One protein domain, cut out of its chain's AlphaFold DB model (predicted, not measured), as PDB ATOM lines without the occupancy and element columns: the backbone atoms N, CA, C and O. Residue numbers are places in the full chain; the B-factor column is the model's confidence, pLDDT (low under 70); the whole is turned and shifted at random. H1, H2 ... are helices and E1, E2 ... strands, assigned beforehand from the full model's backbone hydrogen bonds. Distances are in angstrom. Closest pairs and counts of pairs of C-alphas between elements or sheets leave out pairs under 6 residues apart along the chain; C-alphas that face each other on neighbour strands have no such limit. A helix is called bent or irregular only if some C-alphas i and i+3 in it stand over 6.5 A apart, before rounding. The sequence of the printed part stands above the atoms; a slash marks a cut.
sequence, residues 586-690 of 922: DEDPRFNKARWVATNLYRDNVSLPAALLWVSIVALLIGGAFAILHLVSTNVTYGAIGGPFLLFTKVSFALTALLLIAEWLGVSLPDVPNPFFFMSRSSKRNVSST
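This is residues 586 to 690 of the 922 residues of the protein "Peptidase_S8 domain-containing protein" of Candidatus Poseidoniales archaeon (UniProt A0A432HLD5). A long helical hairpin, H2 and H3, makes most of the length, and near the end where H2 begins sits a small head: the shorter helices H1 and H4, partly side by side, and a tiny antiparallel sheet of E1 and E2. Residues 588 to 593, of which 589 to 593 belong to H1, stick out. The printed part has 105 residues, with four named helices and two named strands in the order H1, E1, H2, H3, E2, H4; the class is mostly helix. It is loose, with a radius of gyration of the C-alphas of 16.7 A, and spans 53 by 35 by 26 A, only just elongated.

H1, residues 589 to 602, begins at C-alpha 589 (-45.632, 19.480, 11.613) and measures 19.9 A; it is irregular, with C-alphas 590 and 593 7.6 A apart. E1, residues 605 to 607, measures 7.1 A. H2, residues 608 to 632, measures 36.2 A, and H3, residues 638 to 664, 37.1 A. E2, residues 671 to 673, measures 7.0 A. H4, residues 681 to 690, measures 14.3 A and ends at C-alpha 690 (-32.023, 30.634, 19.415).

H1 touches H4 with residues 597 to 602 alone, at a shallow tilt of 30 degrees, opposite ways; their closest C-alphas, of Ala 598 and Ser 688, are 4.6 A apart. H1 and H2 are close but not clearly touching, about perpendicular at 76 degrees, with C-alphas of Asn 600 and Ala 610 closest at 7.7 A. E1 and E2 are antiparallel; N 606 and O 672 are within hydrogen-bond range at 2.9 A. H2 and H3 touch as a hairpin at a shallow tilt of 24 degrees, opposite ways, closest at the C-alphas of Gly 623 and Gly 642, 4.5 A. H3 and H4 are apart. Every O i to N i+4 pair is within hydrogen-bond range in H2 and H4, against 8 of 10 in H1 and 20 of 23 in H3.

The C-alphas farthest apart, of Glu 587 and Asn 635, are 53.7 A apart. The printed part has no cut and no long link. Model confidence is under 70 at residues 628 to 629 and 631 to 640.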
ATOM      1  N   ASP A 586     -45.142  22.434  21.177       71.81
ATOM      2  CA  ASP A 586     -45.363  22.817  19.778       71.81
ATOM      3  C   ASP A 586     -45.463  21.530  18.949       71.81
ATOM      4  O   ASP A 586     -44.447  20.875  18.729       71.81
ATOM      5  N   GLU A 587     -46.672  21.114  18.557       75.69
ATOM      6  CA  GLU A 587     -46.918  19.903  17.755       75.69
ATOM      7  C   GLU A 587     -47.048  20.182  16.250       75.69
ATOM      8  O   GLU A 587     -47.276  19.249  15.477       75.69
ATOM      9  N   ASP A 588     -46.844  21.425  15.802       81.75
ATOM     10  CA  ASP A 588     -47.019  21.785  14.397       81.75
ATOM     11  C   ASP A 588     -46.019  21.014  13.505       81.75
ATOM     12  O   ASP A 588     -44.795  21.135  13.681       81.75
ATOM     13  N   PRO A 589     -46.498  20.226  12.520       83.94
ATOM     14  CA  PRO A 589     -45.632  19.480  11.613       83.94
ATOM     15  C   PRO A 589     -44.647  20.363  10.836       83.94
ATOM     16  O   PRO A 589     -43.561  19.898  10.467       83.94
ATOM     17  N   ARG A 590     -44.985  21.639  10.602       82.38
ATOM     18  CA  ARG A 590     -44.136  22.612   9.896       82.38
ATOM     19  C   ARG A 590     -42.816  22.854  10.627       82.38
ATOM     20  O   ARG A 590     -41.789  23.056   9.982       82.38
ATOM     21  N   PHE A 591     -42.805  22.754  11.957       88.56
ATOM     22  CA  PHE A 591     -41.634  23.045  12.792       88.56
ATOM     23  C   PHE A 591     -40.860  21.800  13.234       88.56
ATOM     24  O   PHE A 591     -39.920  21.899  14.025       88.56
ATOM     25  N   ASN A 592     -41.153  20.630  12.655       87.50
ATOM     26  CA  ASN A 592     -40.429  19.384  12.929       87.50
ATOM     27  C   ASN A 592     -38.907  19.527  12.749       87.50
ATOM     28  O   ASN A 592     -38.130  19.012  13.555       87.50
ATOM     29  N   LYS A 593     -38.464  20.269  11.723       88.12
ATOM     30  CA  LYS A 593     -37.035  20.537  11.479       88.12
ATOM     31  C   LYS A 593     -36.427  21.418  12.572       88.12
ATOM     32  O   LYS A 593     -35.338  21.114  13.055       88.12
ATOM     33  N   ALA A 594     -37.131  22.471  12.990       89.25
ATOM     34  CA  ALA A 594     -36.687  23.357  14.063       89.25
ATOM     35  C   ALA A 594     -36.565  22.594  15.389       89.25
ATOM     36  O   ALA A 594     -35.526  22.661  16.050       89.25
ATOM     37  N   ARG A 595     -37.575  21.779  15.720       88.00
ATOM     38  CA  ARG A 595     -37.581  20.911  16.903       88.00
ATOM     39  C   ARG A 595     -36.434  19.908  16.865       88.00
ATOM     40  O   ARG A 595     -35.745  19.740  17.868       88.00
ATOM     41  N   TRP A 596     -36.186  19.283  15.713       85.31
ATOM     42  CA  TRP A 596     -35.072  18.352  15.535       85.31
ATOM     43  C   TRP A 596     -33.717  19.029  15.787       85.31
ATOM     44  O   TRP A 596     -32.909  18.498  16.548       85.31
ATOM     45  N   VAL A 597     -33.474  20.214  15.214       86.81
ATOM     46  CA  VAL A 597     -32.215  20.958  15.413       86.81
ATOM     47  C   VAL A 597     -32.029  21.340  16.881       86.81
ATOM     48  O   VAL A 597     -30.980  21.057  17.461       86.81
ATOM     49  N   ALA A 598     -33.051  21.932  17.498       88.38
ATOM     50  CA  ALA A 598     -32.998  22.382  18.885       88.38
ATOM     51  C   ALA A 598     -32.817  21.215  19.869       88.38
ATOM     52  O   ALA A 598     -31.987  21.276  20.774       88.38
ATOM     53  N   THR A 599     -33.516  20.104  19.635       85.06
ATOM     54  CA  THR A 599     -33.407  18.895  20.459       85.06
ATOM     55  C   THR A 599     -32.013  18.276  20.370       85.06
ATOM     56  O   THR A 599     -31.455  17.886  21.395       85.06
ATOM     57  N   ASN A 600     -31.417  18.205  19.174       84.62
ATOM     58  CA  ASN A 600     -30.049  17.704  19.019       84.62
ATOM     59  C   ASN A 600     -29.021  18.625  19.690       84.62
ATOM     60  O   ASN A 600     -28.060  18.141  20.276       84.62
ATOM     61  N   LEU A 601     -29.214  19.944  19.657       84.62
ATOM     62  CA  LEU A 601     -28.329  20.877  20.358       84.62
ATOM     63  C   LEU A 601     -28.444  20.771  21.887       84.62
ATOM     64  O   LEU A 601     -27.435  20.917  22.581       84.62
ATOM     65  N   TYR A 602     -29.642  20.486  22.401       87.19
ATOM     66  CA  TYR A 602     -29.908  20.410  23.836       87.19
ATOM     67  C   TYR A 602     -29.471  19.079  24.470       87.19
ATOM     68  O   TYR A 602     -28.968  19.068  25.595       87.19
ATOM     69  N   ARG A 603     -29.643  17.953  23.761       85.88
ATOM     70  CA  ARG A 603     -29.328  16.606  24.269       85.88
ATOM     71  C   ARG A 603     -27.830  16.390  24.484       85.88
ATOM     72  O   ARG A 603     -26.990  16.914  23.759       85.88
ATOM     73  N   ASP A 604     -27.495  15.534  25.449       84.94
ATOM     74  CA  ASP A 604     -26.101  15.166  25.738       84.94
ATOM     75  C   ASP A 604     -25.493  14.208  24.703       84.94
ATOM     76  O   ASP A 604     -24.275  14.187  24.538       84.94
ATOM     77  N   ASN A 605     -26.331  13.476  23.964       88.12
ATOM     78  CA  ASN A 605     -25.937  12.621  22.846       88.12
ATOM     79  C   ASN A 605     -26.712  13.024  21.585       88.12
ATOM     80  O   ASN A 605     -27.889  13.385  21.667       88.12
ATOM     81  N   VAL A 606     -26.050  12.947  20.433       88.25
ATOM     82  CA  VAL A 606     -26.594  13.283  19.109       88.25
ATOM     83  C   VAL A 606     -26.280  12.170  18.120       88.25
ATOM     84  O   VAL A 606     -25.340  11.401  18.333       88.25
ATOM     85  N   SER A 607     -27.012  12.113  17.009       86.50
ATOM     86  CA  SER A 607     -26.706  11.141  15.961       86.50
ATOM     87  C   SER A 607     -25.312  11.386  15.366       86.50
ATOM     88  O   SER A 607     -24.832  12.525  15.280       86.50
ATOM     89  N   LEU A 608     -24.643  10.316  14.929       86.56
ATOM     90  CA  LEU A 608     -23.329  10.403  14.282       86.56
ATOM     91  C   LEU A 608     -23.286  11.399  13.098       86.56
ATOM     92  O   LEU A 608     -22.332  12.182  13.042       86.56
ATOM     93  N   PRO A 609     -24.283  11.447  12.184       87.62
ATOM     94  CA  PRO A 609     -24.313  12.455  11.126       87.62
ATOM     95  C   PRO A 609     -24.392  13.885  11.673       87.62
ATOM     96  O   PRO A 609     -23.707  14.769  11.162       87.62
ATOM     97  N   ALA A 610     -25.178  14.127  12.728       83.25
ATOM     98  CA  ALA A 610     -25.315  15.454  13.326       83.25
ATOM     99  C   ALA A 610     -24.012  15.921  13.998       83.25
ATOM    100  O   ALA A 610     -23.599  17.067  13.809       83.25
ATOM    101  N   ALA A 611     -23.320  15.040  14.728       86.19
ATOM    102  CA  ALA A 611     -22.005  15.352  15.294       86.19
ATOM    103  C   ALA A 611     -20.975  15.673  14.203       86.19
ATOM    104  O   ALA A 611     -20.252  16.667  14.300       86.19
ATOM    105  N   LEU A 612     -20.930  14.856  13.145       88.25
ATOM    106  CA  LEU A 612     -20.016  15.052  12.025       88.25
ATOM    107  C   LEU A 612     -20.305  16.365  11.284       88.25
ATOM    108  O   LEU A 612     -19.374  17.093  10.935       88.25
ATOM    109  N   LEU A 613     -21.582  16.715  11.110       86.75
ATOM    110  CA  LEU A 613     -22.003  17.980  10.515       86.75
ATOM    111  C   LEU A 613     -21.462  19.177  11.306       86.75
ATOM    112  O   LEU A 613     -20.848  20.069  10.722       86.75
ATOM    113  N   TRP A 614     -21.619  19.177  12.632       83.62
ATOM    114  CA  TRP A 614     -21.126  20.260  13.488       83.62
ATOM    115  C   TRP A 614     -19.607  20.404  13.439       83.62
ATOM    116  O   TRP A 614     -19.100  21.516  13.292       83.62
ATOM    117  N   VAL A 615     -18.872  19.291  13.484       85.31
ATOM    118  CA  VAL A 615     -17.409  19.309  13.343       85.31
ATOM    119  C   VAL A 615     -16.997  19.840  11.962       85.31
ATOM    120  O   VAL A 615     -16.040  20.607  11.863       85.31
ATOM    121  N   SER A 616     -17.751  19.510  10.907       88.00
ATOM    122  CA  SER A 616     -17.531  20.033   9.548       88.00
ATOM    123  C   SER A 616     -17.748  21.542   9.469       88.00
ATOM    124  O   SER A 616     -16.937  22.242   8.874       88.00
ATOM    125  N   ILE A 617     -18.812  22.057  10.093       84.69
ATOM    126  CA  ILE A 617     -19.115  23.495  10.131       84.69
ATOM    127  C   ILE A 617     -18.014  24.252  10.883       84.69
ATOM    128  O   ILE A 617     -17.524  25.267  10.395       84.69
ATOM    129  N   VAL A 618     -17.566  23.747  12.035       84.62
ATOM    130  CA  VAL A 618     -16.464  24.366  12.791       84.62
ATOM    131  C   VAL A 618     -15.168  24.360  11.975       84.62
ATOM    132  O   VAL A 618     -14.489  25.383  11.892       84.62
ATOM    133  N   ALA A 619     -14.843  23.243  11.319       87.38
ATOM    134  CA  ALA A 619     -13.681  23.159  10.438       87.38
ATOM    135  C   ALA A 619     -13.784  24.120   9.241       87.38
ATOM    136  O   ALA A 619     -12.784  24.746   8.890       87.38
ATOM    137  N   LEU A 620     -14.977  24.297   8.661       87.00
ATOM    138  CA  LEU A 620     -15.225  25.260   7.587       87.00
ATOM    139  C   LEU A 620     -14.938  26.686   8.055       87.00
ATOM    140  O   LEU A 620     -14.240  27.422   7.362       87.00
ATOM    141  N   LEU A 621     -15.452  27.068   9.227       83.12
ATOM    142  CA  LEU A 621     -15.266  28.406   9.790       83.12
ATOM    143  C   LEU A 621     -13.792  28.687  10.097       83.12
ATOM    144  O   LEU A 621     -13.289  29.755   9.755       83.12
ATOM    145  N   ILE A 622     -13.071  27.718  10.670       83.88
ATOM    146  CA  ILE A 622     -11.630  27.841  10.938       83.88
ATOM    147  C   ILE A 622     -10.843  27.926   9.624       83.88
ATOM    148  O   ILE A 622     -10.017  28.823   9.452       83.88
ATOM    149  N   GLY A 623     -11.109  27.026   8.674       82.56
ATOM    150  CA  GLY A 623     -10.464  27.027   7.362       82.56
ATOM    151  C   GLY A 623     -10.720  28.321   6.587       82.56
ATOM    152  O   GLY A 623      -9.796  28.870   5.988       82.56
ATOM    153  N   GLY A 624     -11.945  28.845   6.652       77.06
ATOM    154  CA  GLY A 624     -12.335  30.137   6.092       77.06
ATOM    155  C   GLY A 624     -11.624  31.310   6.770       77.06
ATOM    156  O   GLY A 624     -11.088  32.171   6.080       77.06
ATOM    157  N   ALA A 625     -11.518  31.312   8.102       75.56
ATOM    158  CA  ALA A 625     -10.772  32.335   8.835       75.56
ATOM    159  C   ALA A 625      -9.288  32.362   8.432       75.56
ATOM    160  O   ALA A 625      -8.733  33.433   8.196       75.56
ATOM    161  N   PHE A 626      -8.651  31.197   8.271       79.06
ATOM    162  CA  PHE A 626      -7.279  31.124   7.758       79.06
ATOM    163  C   PHE A 626      -7.160  31.538   6.287       79.06
ATOM    164  O   PHE A 626      -6.136  32.106   5.913       79.06
ATOM    165  N   ALA A 627      -8.181  31.291   5.458       72.00
ATOM    166  CA  ALA A 627      -8.220  31.792   4.082       72.00
ATOM    167  C   ALA A 627      -8.229  33.326   4.057       72.00
ATOM    168  O   ALA A 627      -7.441  33.935   3.339       72.00
ATOM    169  N   ILE A 628      -9.056  33.942   4.907       68.19
ATOM    170  CA  ILE A 628      -9.116  35.398   5.072       68.19
ATOM    171  C   ILE A 628      -7.777  35.931   5.593       68.19
ATOM    172  O   ILE A 628      -7.230  36.869   5.025       68.19
ATOM    173  N   LEU A 629      -7.198  35.311   6.628       69.38
ATOM    174  CA  LEU A 629      -5.907  35.736   7.183       69.38
ATOM    175  C   LEU A 629      -4.769  35.658   6.164       69.38
ATOM    176  O   LEU A 629      -3.911  36.531   6.169       69.38
ATOM    177  N   HIS A 630      -4.759  34.647   5.296       72.56
ATOM    178  CA  HIS A 630      -3.788  34.552   4.209       72.56
ATOM    179  C   HIS A 630      -3.961  35.673   3.178       72.56
ATOM    180  O   HIS A 630      -2.974  36.233   2.712       72.56
ATOM    181  N   LEU A 631      -5.209  36.027   2.857       64.31
ATOM    182  CA  LEU A 631      -5.519  37.100   1.911       64.31
ATOM    183  C   LEU A 631      -5.097  38.478   2.448       64.31
ATOM    184  O   LEU A 631      -4.682  39.340   1.682       64.31
ATOM    185  N   VAL A 632      -5.154  38.663   3.770       60.97
ATOM    186  CA  VAL A 632      -4.810  39.923   4.451       60.97
ATOM    187  C   VAL A 632      -3.336  39.985   4.894       60.97
ATOM    188  O   VAL A 632      -2.791  41.072   5.078       60.97
ATOM    189  N   SER A 633      -2.662  38.844   5.075       61.56
ATOM    190  CA  SER A 633      -1.286  38.760   5.579       61.56
ATOM    191  C   SER A 633      -0.440  37.787   4.760       61.56
ATOM    192  O   SER A 633      -0.632  36.571   4.807       61.56
ATOM    193  N   THR A 634       0.591  38.314   4.100       57.72
ATOM    194  CA  THR A 634       1.572  37.537   3.320       57.72
ATOM    195  C   THR A 634       2.402  36.561   4.169       57.72
ATOM    196  O   THR A 634       3.057  35.675   3.624       57.72
ATOM    197  N   ASN A 635       2.356  36.676   5.502       56.38
ATOM    198  CA  ASN A 635       3.139  35.856   6.432       56.38
ATOM    199  C   ASN A 635       2.467  34.531   6.834       56.38
ATOM    200  O   ASN A 635       3.120  33.684   7.444       56.38
ATOM    201  N   VAL A 636       1.178  34.328   6.536       59.34
ATOM    202  CA  VAL A 636       0.449  33.104   6.914       59.34
ATOM    203  C   VAL A 636       0.286  32.217   5.686       59.34
ATOM    204  O   VAL A 636      -0.434  32.569   4.763       59.34
ATOM    205  N   THR A 637       0.928  31.047   5.652       59.81
ATOM    206  CA  THR A 637       0.813  30.115   4.518       59.81
ATOM    207  C   THR A 637      -0.496  29.325   4.604       59.81
ATOM    208  O   THR A 637      -0.611  28.387   5.398       59.81
ATOM    209  N   TYR A 638      -1.489  29.660   3.770       66.19
ATOM    210  CA  TYR A 638      -2.787  28.966   3.748       66.19
ATOM    211  C   TYR A 638      -2.650  27.447   3.577       66.19
ATOM    212  O   TYR A 638      -3.321  26.681   4.269       66.19
ATOM    213  N   GLY A 639      -1.736  27.001   2.709       63.25
ATOM    214  CA  GLY A 639      -1.543  25.582   2.396       63.25
ATOM    215  C   GLY A 639      -1.131  24.706   3.587       63.25
ATOM    216  O   GLY A 639      -1.453  23.524   3.591       63.25
ATOM    217  N   ALA A 640      -0.469  25.267   4.606       68.69
ATOM    218  CA  ALA A 640       0.008  24.499   5.759       68.69
ATOM    219  C   ALA A 640      -1.050  24.337   6.863       68.69
ATOM    220  O   ALA A 640      -1.045  23.329   7.566       68.69
ATOM    221  N   ILE A 641      -1.945  25.319   7.024       73.25
ATOM    222  CA  ILE A 641      -2.894  25.366   8.148       73.25
ATOM    223  C   ILE A 641      -4.340  25.362   7.653       73.25
ATOM    224  O   ILE A 641      -5.097  24.472   8.023       73.25
ATOM    225  N   GLY A 642      -4.732  26.303   6.789       76.50
ATOM    226  CA  GLY A 642      -6.118  26.444   6.320       76.50
ATOM    227  C   GLY A 642      -6.558  25.376   5.312       76.50
ATOM    228  O   GLY A 642      -7.679  24.872   5.395       76.50
ATOM    229  N   GLY A 643      -5.668  24.981   4.395       81.75
ATOM    230  CA  GLY A 643      -5.933  23.963   3.371       81.75
ATOM    231  C   GLY A 643      -6.427  22.619   3.936       81.75
ATOM    232  O   GLY A 643      -7.460  22.123   3.478       81.75
ATOM    233  N   PRO A 644      -5.763  22.045   4.961       88.62
ATOM    234  CA  PRO A 644      -6.230  20.835   5.638       88.62
ATOM    235  C   PRO A 644      -7.646  20.938   6.220       88.62
ATOM    236  O   PRO A 644      -8.425  19.999   6.058       88.62
ATOM    237  N   PHE A 645      -8.021  22.066   6.838       87.44
ATOM    238  CA  PHE A 645      -9.378  22.264   7.369       87.44
ATOM    239  C   PHE A 645     -10.432  22.278   6.261       87.44
ATOM    240  O   PHE A 645     -11.485  21.657   6.408       87.44
ATOM    241  N   LEU A 646     -10.152  22.931   5.127       83.12
ATOM    242  CA  LEU A 646     -11.080  22.959   3.995       83.12
ATOM    243  C   LEU A 646     -11.226  21.573   3.347       83.12
ATOM    244  O   LEU A 646     -12.333  21.164   2.998       83.12
ATOM    245  N   LEU A 647     -10.123  20.830   3.209       86.81
ATOM    246  CA  LEU A 647     -10.153  19.457   2.706       86.81
ATOM    247  C   LEU A 647     -10.962  18.547   3.637       86.81
ATOM    248  O   LEU A 647     -11.853  17.839   3.170       86.81
ATOM    249  N   PHE A 648     -10.692  18.609   4.945       89.81
ATOM    250  CA  PHE A 648     -11.454  17.885   5.960       89.81
ATOM    251  C   PHE A 648     -12.943  18.218   5.866       89.81
ATOM    252  O   PHE A 648     -13.768  17.314   5.818       89.81
ATOM    253  N   THR A 649     -13.284  19.501   5.745       88.75
ATOM    254  CA  THR A 649     -14.667  19.970   5.598       88.75
ATOM    255  C   THR A 649     -15.361  19.330   4.395       88.75
ATOM    256  O   THR A 649     -16.460  18.801   4.537       88.75
ATOM    257  N   LYS A 650     -14.726  19.328   3.212       87.81
ATOM    258  CA  LYS A 650     -15.300  18.730   1.990       87.81
ATOM    259  C   LYS A 650     -15.567  17.234   2.157       87.81
ATOM    260  O   LYS A 650     -16.650  16.762   1.817       87.81
ATOM    261  N   VAL A 651     -14.593  16.501   2.696       91.38
ATOM    262  CA  VAL A 651     -14.715  15.055   2.938       91.38
ATOM    263  C   VAL A 651     -15.792  14.772   3.984       91.38
ATOM    264  O   VAL A 651     -16.627  13.892   3.793       91.38
ATOM    265  N   SER A 652     -15.804  15.543   5.067       90.12
ATOM    266  CA  SER A 652     -16.717  15.371   6.191       90.12
ATOM    267  C   SER A 652     -18.166  15.724   5.830       90.12
ATOM    268  O   SER A 652     -19.077  14.993   6.216       90.12
ATOM    269  N   PHE A 653     -18.411  16.749   5.002       90.06
ATOM    270  CA  PHE A 653     -19.748  17.016   4.451       90.06
ATOM    271  C   PHE A 653     -20.229  15.900   3.522       90.06
ATOM    272  O   PHE A 653     -21.373  15.465   3.648       90.06
ATOM    273  N   ALA A 654     -19.368  15.401   2.627       89.06
ATOM    274  CA  ALA A 654     -19.722  14.282   1.754       89.06
ATOM    275  C   ALA A 654     -20.065  13.025   2.570       89.06
ATOM    276  O   ALA A 654     -21.064  12.360   2.301       89.06
ATOM    277  N   LEU A 655     -19.283  12.737   3.613       91.88
ATOM    278  CA  LEU A 655     -19.543  11.631   4.529       91.88
ATOM    279  C   LEU A 655     -20.841  11.841   5.322       91.88
ATOM    280  O   LEU A 655     -21.626  10.910   5.444       91.88
ATOM    281  N   THR A 656     -21.107  13.058   5.799       90.00
ATOM    282  CA  THR A 656     -22.365  13.399   6.484       90.00
ATOM    283  C   THR A 656     -23.569  13.141   5.580       90.00
ATOM    284  O   THR A 656     -24.520  12.492   6.003       90.00
ATOM    285  N   ALA A 657     -23.517  13.583   4.319       88.25
ATOM    286  CA  ALA A 657     -24.583  13.344   3.348       88.25
ATOM    287  C   ALA A 657     -24.797  11.844   3.089       88.25
ATOM    288  O   ALA A 657     -25.933  11.378   3.084       88.25
ATOM    289  N   LEU A 658     -23.716  11.070   2.944       90.56
ATOM    290  CA  LEU A 658     -23.793   9.614   2.793       90.56
ATOM    291  C   LEU A 658     -24.419   8.933   4.015       90.56
ATOM    292  O   LEU A 658     -25.218   8.015   3.849       90.56
ATOM    293  N   LEU A 659     -24.085   9.377   5.229       90.06
ATOM    294  CA  LEU A 659     -24.655   8.830   6.460       90.06
ATOM    295  C   LEU A 659     -26.141   9.186   6.618       90.06
ATOM    296  O   LEU A 659     -26.919   8.325   7.015       90.06
ATOM    297  N   LEU A 660     -26.553  10.404   6.244       86.88
ATOM    298  CA  LEU A 660     -27.969  10.791   6.208       86.88
ATOM    299  C   LEU A 660     -28.759   9.965   5.182       86.88
ATOM    300  O   LEU A 660     -29.876   9.541   5.463       86.88
ATOM    301  N   ILE A 661     -28.174   9.686   4.011       88.38
ATOM    302  CA  ILE A 661     -28.773   8.784   3.014       88.38
ATOM    303  C   ILE A 661     -28.867   7.357   3.571       88.38
ATOM    304  O   ILE A 661     -29.875   6.689   3.364       88.38
ATOM    305  N   ALA A 662     -27.851   6.882   4.294       87.88
ATOM    306  CA  ALA A 662     -27.877   5.562   4.918       87.88
ATOM    307  C   ALA A 662     -28.980   5.452   5.990       87.88
ATOM    308  O   ALA A 662     -29.710   4.462   5.991       87.88
ATOM    309  N   GLU A 663     -29.149   6.467   6.846       85.56
ATOM    310  CA  GLU A 663     -30.274   6.548   7.794       85.56
ATOM    311  C   GLU A 663     -31.623   6.566   7.070       85.56
ATOM    312  O   GLU A 663     -32.533   5.832   7.450       85.56
ATOM    313  N   TRP A 664     -31.737   7.338   5.985       84.88
ATOM    314  CA  TRP A 664     -32.944   7.379   5.155       84.88
ATOM    315  C   TRP A 664     -33.272   6.018   4.515       84.88
ATOM    316  O   TRP A 664     -34.437   5.651   4.402       84.88
ATOM    317  N   LEU A 665     -32.251   5.228   4.171       90.75
ATOM    318  CA  LEU A 665     -32.379   3.847   3.688       90.75
ATOM    319  C   LEU A 665     -32.593   2.811   4.813       90.75
ATOM    320  O   LEU A 665     -32.605   1.610   4.543       90.75
ATOM    321  N   GLY A 666     -32.764   3.246   6.066       87.50
ATOM    322  CA  GLY A 666     -33.090   2.388   7.207       87.50
ATOM    323  C   GLY A 666     -31.889   1.809   7.963       87.50
ATOM    324  O   GLY A 666     -32.064   0.890   8.764       87.50
ATOM    325  N   VAL A 667     -30.670   2.309   7.738       89.94
ATOM    326  CA  VAL A 667     -29.482   1.908   8.512       89.94
ATOM    327  C   VAL A 667     -29.487   2.611   9.872       89.94
ATOM    328  O   VAL A 667     -29.432   3.834   9.943       89.94
ATOM    329  N   SER A 668     -29.494   1.845  10.965       85.44
ATOM    330  CA  SER A 668     -29.386   2.393  12.322       85.44
ATOM    331  C   SER A 668     -27.942   2.791  12.644       85.44
ATOM    332  O   SER A 668     -27.070   1.922  12.752       85.44
ATOM    333  N   LEU A 669     -27.688   4.086  12.823       86.75
ATOM    334  CA  LEU A 669     -26.389   4.613  13.247       86.75
ATOM    335  C   LEU A 669     -26.340   4.811  14.774       86.75
ATOM    336  O   LEU A 669     -27.376   5.046  15.393       86.75
ATOM    337  N   PRO A 670     -25.156   4.689  15.407       87.19
ATOM    338  CA  PRO A 670     -25.015   4.920  16.840       87.19
ATOM    339  C   PRO A 670     -25.075   6.413  17.183       87.19
ATOM    340  O   PRO A 670     -24.546   7.253  16.449       87.19
ATOM    341  N   ASP A 671     -25.635   6.720  18.351       87.69
ATOM    342  CA  ASP A 671     -25.510   8.041  18.960       87.69
ATOM    343  C   ASP A 671     -24.106   8.229  19.547       87.69
ATOM    344  O   ASP A 671     -23.499   7.306  20.103       87.69
ATOM    345  N   VAL A 672     -23.590   9.448  19.438       90.06
ATOM    346  CA  VAL A 672     -22.289   9.862  19.966       90.06
ATOM    347  C   VAL A 672     -22.454  11.029  20.941       90.06
ATOM    348  O   VAL A 672     -23.441  11.765  20.853       90.06
ATOM    349  N   PRO A 673     -21.497  11.241  21.866       88.50
ATOM    350  CA  PRO A 673     -21.521  12.402  22.744       88.50
ATOM    351  C   PRO A 673     -21.604  13.699  21.938       88.50
ATOM    352  O   PRO A 673     -20.873  13.884  20.961       88.50
ATOM    353  N   ASN A 674     -22.488  14.601  22.357       85.81
ATOM    354  CA  ASN A 674     -22.664  15.894  21.715       85.81
ATOM    355  C   ASN A 674     -21.328  16.671  21.732       85.81
ATOM    356  O   ASN A 674     -20.729  16.811  22.803       85.81
ATOM    357  N   PRO A 675     -20.854  17.223  20.593       83.25
ATOM    358  CA  PRO A 675     -19.642  18.047  20.543       83.25
ATOM    359  C   PRO A 675     -19.635  19.211  21.545       83.25
ATOM    360  O   PRO A 675     -18.573  19.670  21.961       83.25
ATOM    361  N   PHE A 676     -20.817  19.659  21.971       80.62
ATOM    362  CA  PHE A 676     -21.020  20.728  22.939       80.62
ATOM    363  C   PHE A 676     -21.264  20.237  24.378       80.62
ATOM    364  O   PHE A 676     -21.823  20.969  25.198       80.62
ATOM    365  N   PHE A 677     -20.852  19.010  24.725       81.38
ATOM    366  CA  PHE A 677     -21.070  18.429  26.060       81.38
ATOM    367  C   PHE A 677     -20.507  19.285  27.210       81.38
ATOM    368  O   PHE A 677     -21.015  19.208  28.325       81.38
ATOM    369  N   PHE A 678     -19.489  20.108  26.939       82.25
ATOM    370  CA  PHE A 678     -18.818  20.971  27.914       82.25
ATOM    371  C   PHE A 678     -19.612  22.236  28.295       82.25
ATOM    372  O   PHE A 678     -19.225  22.931  29.235       82.25
ATOM    373  N   MET A 679     -20.689  22.574  27.576       83.12
ATOM    374  CA  MET A 679     -21.507  23.756  27.869       83.12
ATOM    375  C   MET A 679     -22.420  23.536  29.086       83.12
ATOM    376  O   MET A 679     -22.958  22.444  29.278       83.12
ATOM    377  N   SER A 680     -22.650  24.592  29.879       85.06
ATOM    378  CA  SER A 680     -23.621  24.561  30.986       85.06
ATOM    379  C   SER A 680     -25.050  24.317  30.471       85.06
ATOM    380  O   SER A 680     -25.356  24.642  29.320       85.06
ATOM    381  N   ARG A 681     -25.958  23.789  31.312       79.06
ATOM    382  CA  ARG A 681     -27.370  23.580  30.926       79.06
ATOM    383  C   ARG A 681     -28.055  24.874  30.470       79.06
ATOM    384  O   ARG A 681     -28.771  24.851  29.474       79.06
ATOM    385  N   SER A 682     -27.786  25.995  31.143       76.75
ATOM    386  CA  SER A 682     -28.322  27.312  30.765       76.75
ATOM    387  C   SER A 682     -27.799  27.762  29.392       76.75
ATOM    388  O   SER A 682     -28.572  28.152  28.517       76.75
ATOM    389  N   SER A 683     -26.499  27.589  29.128       82.75
ATOM    390  CA  SER A 683     -25.914  27.893  27.815       82.75
ATOM    391  C   SER A 683     -26.478  27.000  26.704       82.75
ATOM    392  O   SER A 683     -26.811  27.507  25.634       82.75
ATOM    393  N   LYS A 684     -26.645  25.692  26.957       83.56
ATOM    394  CA  LYS A 684     -27.289  24.765  26.010       83.56
ATOM    395  C   LYS A 684     -28.730  25.175  25.714       83.56
ATOM    396  O   LYS A 684     -29.115  25.161  24.548       83.56
ATOM    397  N   ARG A 685     -29.500  25.580  26.732       84.19
ATOM    398  CA  ARG A 685     -30.868  26.095  26.564       84.19
ATOM    399  C   ARG A 685     -30.880  27.305  25.636       84.19
ATOM    400  O   ARG A 685     -31.578  27.273  24.633       84.19
ATOM    401  N   ASN A 686     -30.071  28.325  25.913       83.25
ATOM    402  CA  ASN A 686     -30.065  29.556  25.119       83.25
ATOM    403  C   ASN A 686     -29.655  29.308  23.661       83.25
ATOM    404  O   ASN A 686     -30.341  29.762  22.750       83.25
ATOM    405  N   VAL A 687     -28.593  28.526  23.430       86.00
ATOM    406  CA  VAL A 687     -28.154  28.153  22.073       86.00
ATOM    407  C   VAL A 687     -29.248  27.389  21.326       86.00
ATOM    408  O   VAL A 687     -29.532  27.697  20.169       86.00
ATOM    409  N   SER A 688     -29.886  26.426  21.989       88.56
ATOM    410  CA  SER A 688     -30.919  25.585  21.378       88.56
ATOM    411  C   SER A 688     -32.205  26.367  21.093       88.56
ATOM    412  O   SER A 688     -32.780  26.205  20.022       88.56
ATOM    413  N   SER A 689     -32.614  27.275  21.984       87.94
ATOM    414  CA  SER A 689     -33.755  28.185  21.789       87.94
ATOM    415  C   SER A 689     -33.534  29.165  20.648       87.94
ATOM    416  O   SER A 689     -34.422  29.353  19.820       87.94
ATOM    417  N   THR A 690     -32.346  29.759  20.546       88.00
ATOM    418  CA  THR A 690     -32.023  30.634  19.415       88.00
ATOM    419  C   THR A 690     -32.012  29.845  18.106       88.00
ATOM    420  O   THR A 690     -32.618  30.281  17.130       88.00
TER     421      THR A 690